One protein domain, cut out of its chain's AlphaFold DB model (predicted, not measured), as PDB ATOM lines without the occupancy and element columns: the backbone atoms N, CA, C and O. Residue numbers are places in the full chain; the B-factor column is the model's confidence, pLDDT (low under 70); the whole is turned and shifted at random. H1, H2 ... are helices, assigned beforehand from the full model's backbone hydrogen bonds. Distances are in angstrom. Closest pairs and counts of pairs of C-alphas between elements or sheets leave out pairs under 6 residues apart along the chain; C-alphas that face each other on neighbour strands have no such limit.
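AT A GLANCE: This is residues 2 to 85 of the 120 residues of an uncharacterized protein of Bacteroides faecis (UniProt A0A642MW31). The longest helix, H3, runs through the middle of an elongated, all-helix domain and joins two groups: H4 folds back along H3 as a helical hairpin with H5 packed across both, while H1 crosses the beginning of H3 and H2 packs on the side of H1 away from H3. The link between H3 and H4, residues 53 to 58, sticks out from the body. The printed part has 84 residues with five named helices, H1 to H5 in order along the chain, and no named strand. It is compact, with a radius of gyration of the C-alphas of 13.1 A, and the C-alphas span 38 by 24 by 24 A.

IN THESE COORDINATES: Begin with H3, residues 36 to 52: find C-alpha 36 at (0.708, -55.566, -18.646), and follow the helix for 24.1 A to C-alpha 52 at (10.393, -37.843, -31.709). Further along is H4, residues 59 to 70, 16.4 A long, and then H5, residues 74 to 82, 12.2 A long, which ends at C-alpha 82 at (-3.088, -41.605, -30.076). Before H3, look for H1, residues 3 to 18, 22.5 A from first to last C-alpha, starting at C-alpha 3 at (5.537, -63.361, -23.431). After it comes H2, residues 22 to 30, 12.4 A long.

HOW THE PARTS SIT: Take H3 as the hub; it touches H1, H4 and H5. H3 and H4 form a helical hairpin: they run opposite ways at a shallow tilt of 34 degrees, only just short of steep, and their closest C-alphas are those of Tyr 48 and Ile 62, 6.8 A apart. H5 touches H3 along residues 41 to 48 of H3 alone, about perpendicular at 82 degrees; the closest C-alphas, of Asp 41 and Ala 80, are 5.0 A apart. H5 also touches H4, at residues 63 to 67 of H4 alone, about perpendicular at 75 degrees, with the C-alphas of Ser 67 and Lys 74 closest at 5.8 A. Now look at residues 36 to 43 of H3, which touch residues 7 to 14 of H1 at a steep tilt of 58 degrees, the same way; the closest C-alphas, of Tyr 10 and Arg 40, are 6.8 A apart. H1 touches H2 with its residues 11 to 15 alone, at a steep tilt of 47 degrees, opposite ways, and the C-alphas of Ser 15 and Tyr 22 are closest at 5.1 A. H2 is apart from H4 and from H5, and H1 is apart from H5. In H1, H2, H3, H4 and H5 every O i to N i+4 pair is within hydrogen-bond range.

THE WHOLE: The two C-alphas farthest apart are those of Asn 31 and Lys 56, at 39.4 A. The printed part, residues 2 to 85, has no cut. The links H1 to H2, H2 to H3 and H4 to H5 are tight, the link H3 to H4 is short, and no link is long. The mean pLDDT of the printed part is 92.7, and no printed residue is under 70.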
ATOM      1  N   SER A   2       9.287 -64.751 -26.278       81.19
ATOM      2  CA  SER A   2       8.253 -65.284 -25.370       81.19
ATOM      3  C   SER A   2       7.554 -64.148 -24.612       81.19
ATOM      4  O   SER A   2       8.171 -63.112 -24.348       81.19
ATOM      5  N   ASP A   3       6.293 -64.348 -24.220       80.19
ATOM      6  CA  ASP A   3       5.537 -63.361 -23.431       80.19
ATOM      7  C   ASP A   3       6.251 -63.006 -22.117       80.19
ATOM      8  O   ASP A   3       6.299 -61.841 -21.728       80.19
ATOM      9  N   ALA A   4       6.890 -63.992 -21.478       82.50
ATOM     10  CA  ALA A   4       7.675 -63.788 -20.265       82.50
ATOM     11  C   ALA A   4       8.835 -62.804 -20.488       82.50
ATOM     12  O   ALA A   4       8.982 -61.852 -19.728       82.50
ATOM     13  N   GLN A   5       9.605 -62.970 -21.571       84.88
ATOM     14  CA  GLN A   5      10.713 -62.066 -21.916       84.88
ATOM     15  C   GLN A   5      10.229 -60.642 -22.219       84.88
ATOM     16  O   GLN A   5      10.906 -59.667 -21.895       84.88
ATOM     17  N   ILE A   6       9.055 -60.508 -22.840       85.38
ATOM     18  CA  ILE A   6       8.451 -59.206 -23.134       85.38
ATOM     19  C   ILE A   6       8.021 -58.504 -21.837       85.38
ATOM     20  O   ILE A   6       8.272 -57.310 -21.671       85.38
ATOM     21  N   TYR A   7       7.399 -59.220 -20.901       86.75
ATOM     22  CA  TYR A   7       6.986 -58.636 -19.621       86.75
ATOM     23  C   TYR A   7       8.165 -58.316 -18.702       86.75
ATOM     24  O   TYR A   7       8.110 -57.336 -17.958       86.75
ATOM     25  N   ASP A   8       9.250 -59.080 -18.789       90.88
ATOM     26  CA  ASP A   8      10.504 -58.779 -18.095       90.88
ATOM     27  C   ASP A   8      11.138 -57.480 -18.611       90.88
ATOM     28  O   ASP A   8      11.464 -56.580 -17.835       90.88
ATOM     29  N   LEU A   9      11.179 -57.310 -19.940       91.62
ATOM     30  CA  LEU A   9      11.603 -56.062 -20.579       91.62
ATOM     31  C   LEU A   9      10.777 -54.863 -20.088       91.62
ATOM     32  O   LEU A   9      11.318 -53.773 -19.885       91.62
ATOM     33  N   TYR A  10       9.464 -55.039 -19.907       93.69
ATOM     34  CA  TYR A  10       8.602 -53.973 -19.396       93.69
ATOM     35  C   TYR A  10       8.947 -53.627 -17.951       93.69
ATOM     36  O   TYR A  10       9.069 -52.445 -17.633       93.69
ATOM     37  N   ALA A  11       9.139 -54.633 -17.097       93.81
ATOM     38  CA  ALA A  11       9.511 -54.432 -15.704       93.81
ATOM     39  C   ALA A  11      10.850 -53.689 -15.575       93.81
ATOM     40  O   ALA A  11      10.932 -52.705 -14.836       93.81
ATOM     41  N   GLN A  12      11.858 -54.080 -16.362       95.00
ATOM     42  CA  GLN A  12      13.156 -53.406 -16.389       95.00
ATOM     43  C   GLN A  12      13.022 -51.944 -16.830       95.00
ATOM     44  O   GLN A  12      13.449 -51.039 -16.118       95.00
ATOM     45  N   LYS A  13      12.330 -51.681 -17.948       95.44
ATOM     46  CA  LYS A  13      12.093 -50.306 -18.420       95.44
ATOM     47  C   LYS A  13      11.356 -49.449 -17.390       95.44
ATOM     48  O   LYS A  13      11.657 -48.266 -17.255       95.44
ATOM     49  N   ILE A  14      10.373 -50.009 -16.684       95.44
ATOM     50  CA  ILE A  14       9.642 -49.288 -15.633       95.44
ATOM     51  C   ILE A  14      10.583 -48.942 -14.478       95.44
ATOM     52  O   ILE A  14      10.564 -47.796 -14.029       95.44
ATOM     53  N   SER A  15      11.419 -49.887 -14.043       96.62
ATOM     54  CA  SER A  15      12.451 -49.651 -13.028       96.62
ATOM     55  C   SER A  15      13.355 -48.488 -13.441       96.62
ATOM     56  O   SER A  15      13.463 -47.505 -12.710       96.62
ATOM     57  N   ASP A  16      13.892 -48.527 -14.662       95.81
ATOM     58  CA  ASP A  16      14.807 -47.502 -15.179       95.81
ATOM     59  C   ASP A  16      14.154 -46.111 -15.300       95.81
ATOM     60  O   ASP A  16      14.802 -45.090 -15.088       95.81
ATOM     61  N   ILE A  17      12.868 -46.042 -15.663       94.38
ATOM     62  CA  ILE A  17      12.145 -44.768 -15.837       94.38
ATOM     63  C   ILE A  17      11.731 -44.159 -14.494       94.38
ATOM     64  O   ILE A  17      11.687 -42.935 -14.357       94.38
ATOM     65  N   THR A  18      11.345 -44.998 -13.533       92.62
ATOM     66  CA  THR A  18      10.766 -44.557 -12.255       92.62
ATOM     67  C   THR A  18      11.777 -44.508 -11.115       92.62
ATOM     68  O   THR A  18      11.448 -43.986 -10.052       92.62
ATOM     69  N   ASN A  19      12.983 -45.045 -11.323       94.62
ATOM     70  CA  ASN A  19      13.988 -45.313 -10.293       94.62
ATOM     71  C   ASN A  19      13.472 -46.193  -9.138       94.62
ATOM     72  O   ASN A  19      14.054 -46.203  -8.053       94.62
ATOM     73  N   ILE A  20      12.383 -46.937  -9.348       94.19
ATOM     74  CA  ILE A  20      11.911 -47.947  -8.401       94.19
ATOM     75  C   ILE A  20      12.728 -49.217  -8.646       94.19
ATOM     76  O   ILE A  20      12.732 -49.690  -9.781       94.19
ATOM     77  N   PRO A  21      13.370 -49.808  -7.624       97.19
ATOM     78  CA  PRO A  21      14.154 -51.022  -7.803       97.19
ATOM     79  C   PRO A  21      13.382 -52.139  -8.511       97.19
ATOM     80  O   PRO A  21      12.261 -52.479  -8.124       97.19
ATOM     81  N   TYR A  22      14.027 -52.748  -9.507       95.88
ATOM     82  CA  TYR A  22      13.492 -53.848 -10.307       95.88
ATOM     83  C   TYR A  22      12.780 -54.950  -9.498       95.88
ATOM     84  O   TYR A  22      11.660 -55.304  -9.879       95.88
ATOM     85  N   PRO A  23      13.316 -55.432  -8.352       96.19
ATOM     86  CA  PRO A  23      12.633 -56.447  -7.549       96.19
ATOM     87  C   PRO A  23      11.211 -56.050  -7.138       96.19
ATOM     88  O   PRO A  23      10.312 -56.886  -7.149       96.19
ATOM     89  N   TYR A  24      10.960 -54.770  -6.844       96.31
ATOM     90  CA  TYR A  24       9.619 -54.312  -6.483       96.31
ATOM     91  C   TYR A  24       8.664 -54.322  -7.676       96.31
ATOM     92  O   TYR A  24       7.496 -54.672  -7.520       96.31
ATOM     93  N   ILE A  25       9.143 -53.992  -8.876       96.00
ATOM     94  CA  ILE A  25       8.321 -54.049 -10.092       96.00
ATOM     95  C   ILE A  25       7.929 -55.495 -10.416       96.00
ATOM     96  O   ILE A  25       6.790 -55.745 -10.814       96.00
ATOM     97  N   ILE A  26       8.838 -56.445 -10.185       94.75
ATOM     98  CA  ILE A  26       8.571 -57.878 -10.346       94.75
ATOM     99  C   ILE A  26       7.513 -58.357  -9.360       94.75
ATOM    100  O   ILE A  26       6.529 -58.955  -9.783       94.75
ATOM    101  N   VAL A  27       7.627 -57.996  -8.079       95.12
ATOM    102  CA  VAL A  27       6.591 -58.322  -7.087       95.12
ATOM    103  C   VAL A  27       5.230 -57.756  -7.509       95.12
ATOM    104  O   VAL A  27       4.232 -58.471  -7.459       95.12
ATOM    105  N   LEU A  28       5.166 -56.506  -7.983       92.94
ATOM    106  CA  LEU A  28       3.913 -55.916  -8.471       92.94
ATOM    107  C   LEU A  28       3.338 -56.670  -9.680       92.94
ATOM    108  O   LEU A  28       2.123 -56.857  -9.762       92.94
ATOM    109  N   ARG A  29       4.185 -57.108 -10.616       92.19
ATOM    110  CA  ARG A  29       3.775 -57.928 -11.765       92.19
ATOM    111  C   ARG A  29       3.207 -59.266 -11.311       92.19
ATOM    112  O   ARG A  29       2.097 -59.608 -11.713       92.19
ATOM    113  N   ASP A  30       3.956 -59.990 -10.492       91.38
ATOM    114  CA  ASP A  30       3.652 -61.374 -10.127       91.38
ATOM    115  C   ASP A  30       2.414 -61.459  -9.218       91.38
ATOM    116  O   ASP A  30       1.672 -62.435  -9.268       91.38
ATOM    117  N   ASN A  31       2.114 -60.389  -8.473       93.62
ATOM    118  CA  ASN A  31       0.870 -60.245  -7.708       93.62
ATOM    119  C   ASN A  31      -0.312 -59.703  -8.540       93.62
ATOM    120  O   ASN A  31      -1.362 -59.379  -7.986       93.62
ATOM    121  N   GLY A  32      -0.160 -59.533  -9.857       89.38
ATOM    122  CA  GLY A  32      -1.223 -59.027 -10.734       89.38
ATOM    123  C   GLY A  32      -1.573 -57.546 -10.533       89.38
ATOM    124  O   GLY A  32      -2.574 -57.070 -11.067       89.38
ATOM    125  N   LEU A  33      -0.748 -56.794  -9.799       90.44
ATOM    126  CA  LEU A  33      -0.941 -55.364  -9.527       90.44
ATOM    127  C   LEU A  33      -0.470 -54.477 -10.689       90.44
ATOM    128  O   LEU A  33      -0.819 -53.297 -10.759       90.44
ATOM    129  N   LEU A  34       0.305 -55.036 -11.623       89.94
ATOM    130  CA  LEU A  34       0.778 -54.351 -12.821       89.94
ATOM    131  C   LEU A  34       0.023 -54.839 -14.062       89.94
ATOM    132  O   LEU A  34       0.247 -55.941 -14.567       89.94
ATOM    133  N   ASN A  35      -0.860 -53.989 -14.594       89.81
ATOM    134  CA  ASN A  35      -1.578 -54.279 -15.832       89.81
ATOM    135  C   ASN A  35      -0.614 -54.241 -17.030       89.81
ATOM    136  O   ASN A  35      -0.221 -53.169 -17.490       89.81
ATOM    137  N   GLN A  36      -0.275 -55.416 -17.566       88.88
ATOM    138  CA  GLN A  36       0.708 -55.566 -18.646       88.88
ATOM    139  C   GLN A  36       0.331 -54.813 -19.926       88.88
ATOM    140  O   GLN A  36       1.188 -54.235 -20.595       88.88
ATOM    141  N   LYS A  37      -0.964 -54.773 -20.267       90.62
ATOM    142  CA  LYS A  37      -1.451 -54.050 -21.447       90.62
ATOM    143  C   LYS A  37      -1.252 -52.546 -21.278       90.62
ATOM    144  O   LYS A  37      -0.742 -51.894 -22.186       90.62
ATOM    145  N   GLU A  38      -1.639 -51.997 -20.129       89.69
ATOM    146  CA  GLU A  38      -1.459 -50.569 -19.857       89.69
ATOM    147  C   GLU A  38       0.013 -50.185 -19.718       89.69
ATOM    148  O   GLU A  38       0.411 -49.123 -20.200       89.69
ATOM    149  N   ALA A  39       0.819 -51.047 -19.095       92.25
ATOM    150  CA  ALA A  39       2.260 -50.881 -18.990       92.25
ATOM    151  C   ALA A  39       2.897 -50.777 -20.379       92.25
ATOM    152  O   ALA A  39       3.547 -49.775 -20.675       92.25
ATOM    153  N   ARG A  40       2.612 -51.736 -21.272       93.81
ATOM    154  CA  ARG A  40       3.064 -51.699 -22.667       93.81
ATOM    155  C   ARG A  40       2.673 -50.395 -23.355       93.81
ATOM    156  O   ARG A  40       3.525 -49.720 -23.925       93.81
ATOM    157  N   ASP A  41       1.397 -50.023 -23.304       93.19
ATOM    158  CA  ASP A  41       0.898 -48.850 -24.026       93.19
ATOM    159  C   ASP A  41       1.501 -47.539 -23.475       93.19
ATOM    160  O   ASP A  41       1.728 -46.584 -24.225       93.19
ATOM    161  N   LYS A  42       1.801 -47.474 -22.168       92.19
ATOM    162  CA  LYS A  42       2.537 -46.358 -21.549       92.19
ATOM    163  C   LYS A  42       4.003 -46.329 -21.983       92.19
ATOM    164  O   LYS A  42       4.484 -45.249 -22.327       92.19
ATOM    165  N   LEU A  43       4.679 -47.477 -22.009       95.12
ATOM    166  CA  LEU A  43       6.077 -47.600 -22.426       95.12
ATOM    167  C   LEU A  43       6.267 -47.256 -23.914       95.12
ATOM    168  O   LEU A  43       7.119 -46.433 -24.238       95.12
ATOM    169  N   ILE A  44       5.398 -47.761 -24.801       95.69
ATOM    170  CA  ILE A  44       5.365 -47.387 -26.227       95.69
ATOM    171  C   ILE A  44       5.256 -45.868 -26.378       95.69
ATOM    172  O   ILE A  44       6.003 -45.256 -27.140       95.69
ATOM    173  N   ARG A  45       4.318 -45.247 -25.651       93.81
ATOM    174  CA  ARG A  45       4.101 -43.798 -25.720       93.81
ATOM    175  C   ARG A  45       5.335 -43.035 -25.241       93.81
ATOM    176  O   ARG A  45       5.722 -42.064 -25.887       93.81
ATOM    177  N   TYR A  46       5.936 -43.457 -24.132       94.12
ATOM    178  CA  TYR A  46       7.150 -42.846 -23.599       94.12
ATOM    179  C   TYR A  46       8.297 -42.899 -24.619       94.12
ATOM    180  O   TYR A  46       8.851 -41.853 -24.964       94.12
ATOM    181  N   ASP A  47       8.596 -44.083 -25.158       95.62
ATOM    182  CA  ASP A  47       9.691 -44.276 -26.112       95.62
ATOM    183  C   ASP A  47       9.456 -43.509 -27.420       95.62
ATOM    184  O   ASP A  47      10.370 -42.860 -27.927       95.62
ATOM    185  N   TYR A  48       8.222 -43.517 -27.937       96.00
ATOM    186  CA  TYR A  48       7.858 -42.761 -29.136       96.00
ATOM    187  C   TYR A  48       8.159 -41.269 -28.973       96.00
ATOM    188  O   TYR A  48       8.858 -40.681 -29.797       96.00
ATOM    189  N   TRP A  49       7.670 -40.646 -27.895       94.19
ATOM    190  CA  TRP A  49       7.888 -39.217 -27.674       94.19
ATOM    191  C   TRP A  49       9.346 -38.893 -27.347       94.19
ATOM    192  O   TRP A  49       9.825 -37.834 -27.747       94.19
ATOM    193  N   LYS A  50      10.070 -39.795 -26.673       94.94
ATOM    194  CA  LYS A  50      11.515 -39.660 -26.452       94.94
ATOM    195  C   LYS A  50      12.275 -39.615 -27.781       94.94
ATOM    196  O   LYS A  50      13.111 -38.735 -27.954       94.94
ATOM    197  N   LEU A  51      11.954 -40.505 -28.724       95.88
ATOM    198  CA  LEU A  51      12.581 -40.547 -30.049       95.88
ATOM    199  C   LEU A  51      12.171 -39.362 -30.928       95.88
ATOM    200  O   LEU A  51      13.040 -38.730 -31.522       95.88
ATOM    201  N   MET A  52      10.885 -39.004 -30.955       93.88
ATOM    202  CA  MET A  52      10.393 -37.843 -31.709       93.88
ATOM    203  C   MET A  52      11.087 -36.545 -31.284       93.88
ATOM    204  O   MET A  52      11.485 -35.765 -32.140       93.88
ATOM    205  N   LYS A  53      11.314 -36.338 -29.977       94.31
ATOM    206  CA  LYS A  53      12.021 -35.153 -29.455       94.31
ATOM    207  C   LYS A  53      13.454 -35.007 -29.970       94.31
ATOM    208  O   LYS A  53      13.991 -33.908 -29.927       94.31
ATOM    209  N   THR A  54      14.082 -36.090 -30.430       94.38
ATOM    210  CA  THR A  54      15.443 -36.016 -30.979       94.38
ATOM    211  C   THR A  54      15.491 -35.399 -32.376       94.38
ATOM    212  O   THR A  54      16.563 -34.971 -32.787       94.38
ATOM    213  N   ASN A  55      14.371 -35.375 -33.113       92.44
ATOM    214  CA  ASN A  55      14.286 -34.980 -34.527       92.44
ATOM    215  C   ASN A  55      15.239 -35.744 -35.477       92.44
ATOM    216  O   ASN A  55      15.472 -35.303 -36.597       92.44
ATOM    217  N   LYS A  56      15.788 -36.895 -35.057       96.69
ATOM    218  CA  LYS A  56      16.756 -37.687 -35.847       96.69
ATOM    219  C   LYS A  56      16.123 -38.758 -36.733       96.69
ATOM    220  O   LYS A  56      16.785 -39.281 -37.622       96.69
ATOM    221  N   PHE A  57      14.876 -39.128 -36.464       96.12
ATOM    222  CA  PHE A  57      14.223 -40.277 -37.082       96.12
ATOM    223  C   PHE A  57      12.866 -39.885 -37.645       96.12
ATOM    224  O   PHE A  57      12.140 -39.084 -37.057       96.12
ATOM    225  N   THR A  58      12.501 -40.497 -38.764       96.12
ATOM    226  CA  THR A  58      11.161 -40.345 -39.333       96.12
ATOM    227  C   THR A  58      10.125 -41.096 -38.498       96.12
ATOM    228  O   THR A  58      10.429 -42.083 -37.822       96.12
ATOM    229  N   HIS A  59       8.864 -40.675 -38.615       94.19
ATOM    230  CA  HIS A  59       7.735 -41.345 -37.969       94.19
ATOM    231  C   HIS A  59       7.720 -42.859 -38.246       94.19
ATOM    232  O   HIS A  59       7.628 -43.660 -37.317       94.19
ATOM    233  N   ASN A  60       7.891 -43.263 -39.508       96.19
ATOM    234  CA  ASN A  60       7.837 -44.671 -39.906       96.19
ATOM    235  C   ASN A  60       9.006 -45.499 -39.353       96.19
ATOM    236  O   ASN A  60       8.779 -46.627 -38.923       96.19
ATOM    237  N   GLN A  61      10.223 -44.946 -39.298       97.00
ATOM    238  CA  GLN A  61      11.376 -45.627 -38.689       97.00
ATOM    239  C   GLN A  61      11.148 -45.892 -37.196       97.00
ATOM    240  O   GLN A  61      11.449 -46.980 -36.703       97.00
ATOM    241  N   ILE A  62      10.566 -44.922 -36.481       97.31
ATOM    242  CA  ILE A  62      10.211 -45.087 -35.067       97.31
ATOM    243  C   ILE A  62       9.142 -46.175 -34.916       97.31
ATOM    244  O   ILE A  62       9.283 -47.047 -34.061       97.31
ATOM    245  N   LEU A  63       8.096 -46.163 -35.750       97.06
ATOM    246  CA  LEU A  63       7.047 -47.186 -35.704       97.06
ATOM    247  C   LEU A  63       7.594 -48.599 -35.930       97.06
ATOM    248  O   LEU A  63       7.208 -49.502 -35.194       97.06
ATOM    249  N   GLU A  64       8.489 -48.791 -36.904       97.00
ATOM    250  CA  GLU A  64       9.120 -50.095 -37.151       97.00
ATOM    251  C   GLU A  64       9.951 -50.558 -35.959       97.00
ATOM    252  O   GLU A  64       9.805 -51.685 -35.482       97.00
ATOM    253  N   LYS A  65      10.780 -49.663 -35.410       96.31
ATOM    254  CA  LYS A  65      11.619 -50.001 -34.259       96.31
ATOM    255  C   LYS A  65      10.780 -50.389 -33.043       96.31
ATOM    256  O   LYS A  65      11.097 -51.372 -32.375       96.31
ATOM    257  N   LEU A  66       9.707 -49.647 -32.761       96.00
ATOM    258  CA  LEU A  66       8.789 -49.956 -31.662       96.00
ATOM    259  C   LEU A  66       8.015 -51.253 -31.920       96.00
ATOM    260  O   LEU A  66       7.853 -52.043 -30.996       96.00
ATOM    261  N   SER A  67       7.584 -51.503 -33.158       95.62
ATOM    262  CA  SER A  67       6.912 -52.752 -33.533       95.62
ATOM    263  C   SER A  67       7.775 -53.969 -33.191       95.62
ATOM    264  O   SER A  67       7.261 -54.926 -32.621       95.62
ATOM    265  N   GLY A  68       9.079 -53.903 -33.486       93.88
ATOM    266  CA  GLY A  68      10.030 -54.971 -33.172       93.88
ATOM    267  C   GLY A  68      10.333 -55.119 -31.678       93.88
ATOM    268  O   GLY A  68      10.369 -56.235 -31.177       93.88
ATOM    269  N   ILE A  69      10.520 -54.014 -30.941       92.88
ATOM    270  CA  ILE A  69      10.823 -54.062 -29.493       92.88
ATOM    271  C   ILE A  69       9.653 -54.643 -28.690       92.88
ATOM    272  O   ILE A  69       9.862 -55.395 -27.743       92.88
ATOM    273  N   TYR A  70       8.429 -54.243 -29.032       93.06
ATOM    274  CA  TYR A  70       7.234 -54.577 -28.260       93.06
ATOM    275  C   TYR A  70       6.473 -55.791 -28.807       93.06
ATOM    276  O   TYR A  70       5.442 -56.132 -28.232       93.06
ATOM    277  N   ASP A  71       6.956 -56.400 -29.895       92.94
ATOM    278  CA  ASP A  71       6.334 -57.534 -30.597       92.94
ATOM    279  C   ASP A  71       4.838 -57.297 -30.901       92.94
ATOM    280  O   ASP A  71       3.949 -58.113 -30.650       92.94
ATOM    281  N   VAL A  72       4.519 -56.091 -31.384       93.25
ATOM    282  CA  VAL A  72       3.149 -55.690 -31.733       93.25
ATOM    283  C   VAL A  72       3.133 -54.938 -33.047       93.25
ATOM    284  O   VAL A  72       3.990 -54.108 -33.307       93.25
ATOM    285  N   ASN A  73       2.103 -55.161 -33.862       95.25
ATOM    286  CA  ASN A  73       1.988 -54.476 -35.146       95.25
ATOM    287  C   ASN A  73       1.872 -52.943 -35.014       95.25
ATOM    288  O   ASN A  73       1.403 -52.394 -34.009       95.25
ATOM    289  N   LYS A  74       2.203 -52.238 -36.100       95.50
ATOM    290  CA  LYS A  74       2.134 -50.769 -36.181       95.50
ATOM    291  C   LYS A  74       0.764 -50.192 -35.823       95.50
ATOM    292  O   LYS A  74       0.691 -49.108 -35.251       95.50
ATOM    293  N   ARG A  75      -0.335 -50.900 -36.117       94.50
ATOM    294  CA  ARG A  75      -1.694 -50.447 -35.770       94.50
ATOM    295  C   ARG A  75      -1.875 -50.337 -34.252       94.50
ATOM    296  O   ARG A  75      -2.444 -49.351 -33.787       94.50
ATOM    297  N   LYS A  76      -1.356 -51.300 -33.482       94.12
ATOM    298  CA  LYS A  76      -1.335 -51.249 -32.009       94.12
ATOM    299  C   LYS A  76      -0.444 -50.114 -31.497       94.12
ATOM    300  O   LYS A  76      -0.875 -49.385 -30.607       94.12
ATOM    301  N   ILE A  77       0.735 -49.907 -32.095       96.19
ATOM    302  CA  ILE A  77       1.619 -48.776 -31.754       96.19
ATOM    303  C   ILE A  77       0.890 -47.436 -31.953       96.19
ATOM    304  O   ILE A  77       0.829 -46.611 -31.041       96.19
ATOM    305  N   LEU A  78       0.267 -47.238 -33.119       95.00
ATOM    306  CA  LEU A  78      -0.490 -46.027 -33.443       95.00
ATOM    307  C   LEU A  78      -1.648 -45.789 -32.470       95.00
ATOM    308  O   LEU A  78      -1.879 -44.650 -32.060       95.00
ATOM    309  N   TYR A  79      -2.366 -46.845 -32.083       93.44
ATOM    310  CA  TYR A  79      -3.414 -46.746 -31.073       93.44
ATOM    311  C   TYR A  79      -2.847 -46.264 -29.731       93.44
ATOM    312  O   TYR A  79      -3.335 -45.277 -29.182       93.44
ATOM    313  N   ALA A  80      -1.771 -46.891 -29.245       92.75
ATOM    314  CA  ALA A  80      -1.136 -46.515 -27.985       92.75
ATOM    315  C   ALA A  80      -0.686 -45.041 -27.981       92.75
ATOM    316  O   ALA A  80      -0.929 -44.321 -27.011       92.75
ATOM    317  N   ILE A  81      -0.107 -44.550 -29.081       93.19
ATOM    318  CA  ILE A  81       0.354 -43.158 -29.193       93.19
ATOM    319  C   ILE A  81      -0.820 -42.166 -29.226       93.19
ATOM    320  O   ILE A  81      -0.738 -41.111 -28.595       93.19
ATOM    321  N   LYS A  82      -1.918 -42.493 -29.926       89.12
ATOM    322  CA  LYS A  82      -3.088 -41.605 -30.076       89.12
ATOM    323  C   LYS A  82      -3.896 -41.428 -28.790       89.12
ATOM    324  O   LYS A  82      -4.525 -40.386 -28.610       89.12
ATOM    325  N   VAL A  83      -3.915 -42.427 -27.903       82.00
ATOM    326  CA  VAL A  83      -4.691 -42.344 -26.657       82.00
ATOM    327  C   VAL A  83      -4.142 -41.225 -25.768       82.00
ATOM    328  O   VAL A  83      -2.990 -41.266 -25.327       82.00
ATOM    329  N   LYS A  84      -4.996 -40.239 -25.462       73.75
ATOM    330  CA  LYS A  84      -4.688 -39.207 -24.468       73.75
ATOM    331  C   LYS A  84      -4.660 -39.842 -23.072       73.75
ATOM    332  O   LYS A  84      -5.612 -40.541 -22.716       73.75
ATOM    333  N   PRO A  85      -3.615 -39.602 -22.263       70.62
ATOM    334  CA  PRO A  85      -3.569 -40.130 -20.909       70.62
ATOM    335  C   PRO A  85      -4.746 -39.577 -20.099       70.62
ATOM    336  O   PRO A  85      -4.915 -38.362 -19.976       70.62
TER     337      PRO A  85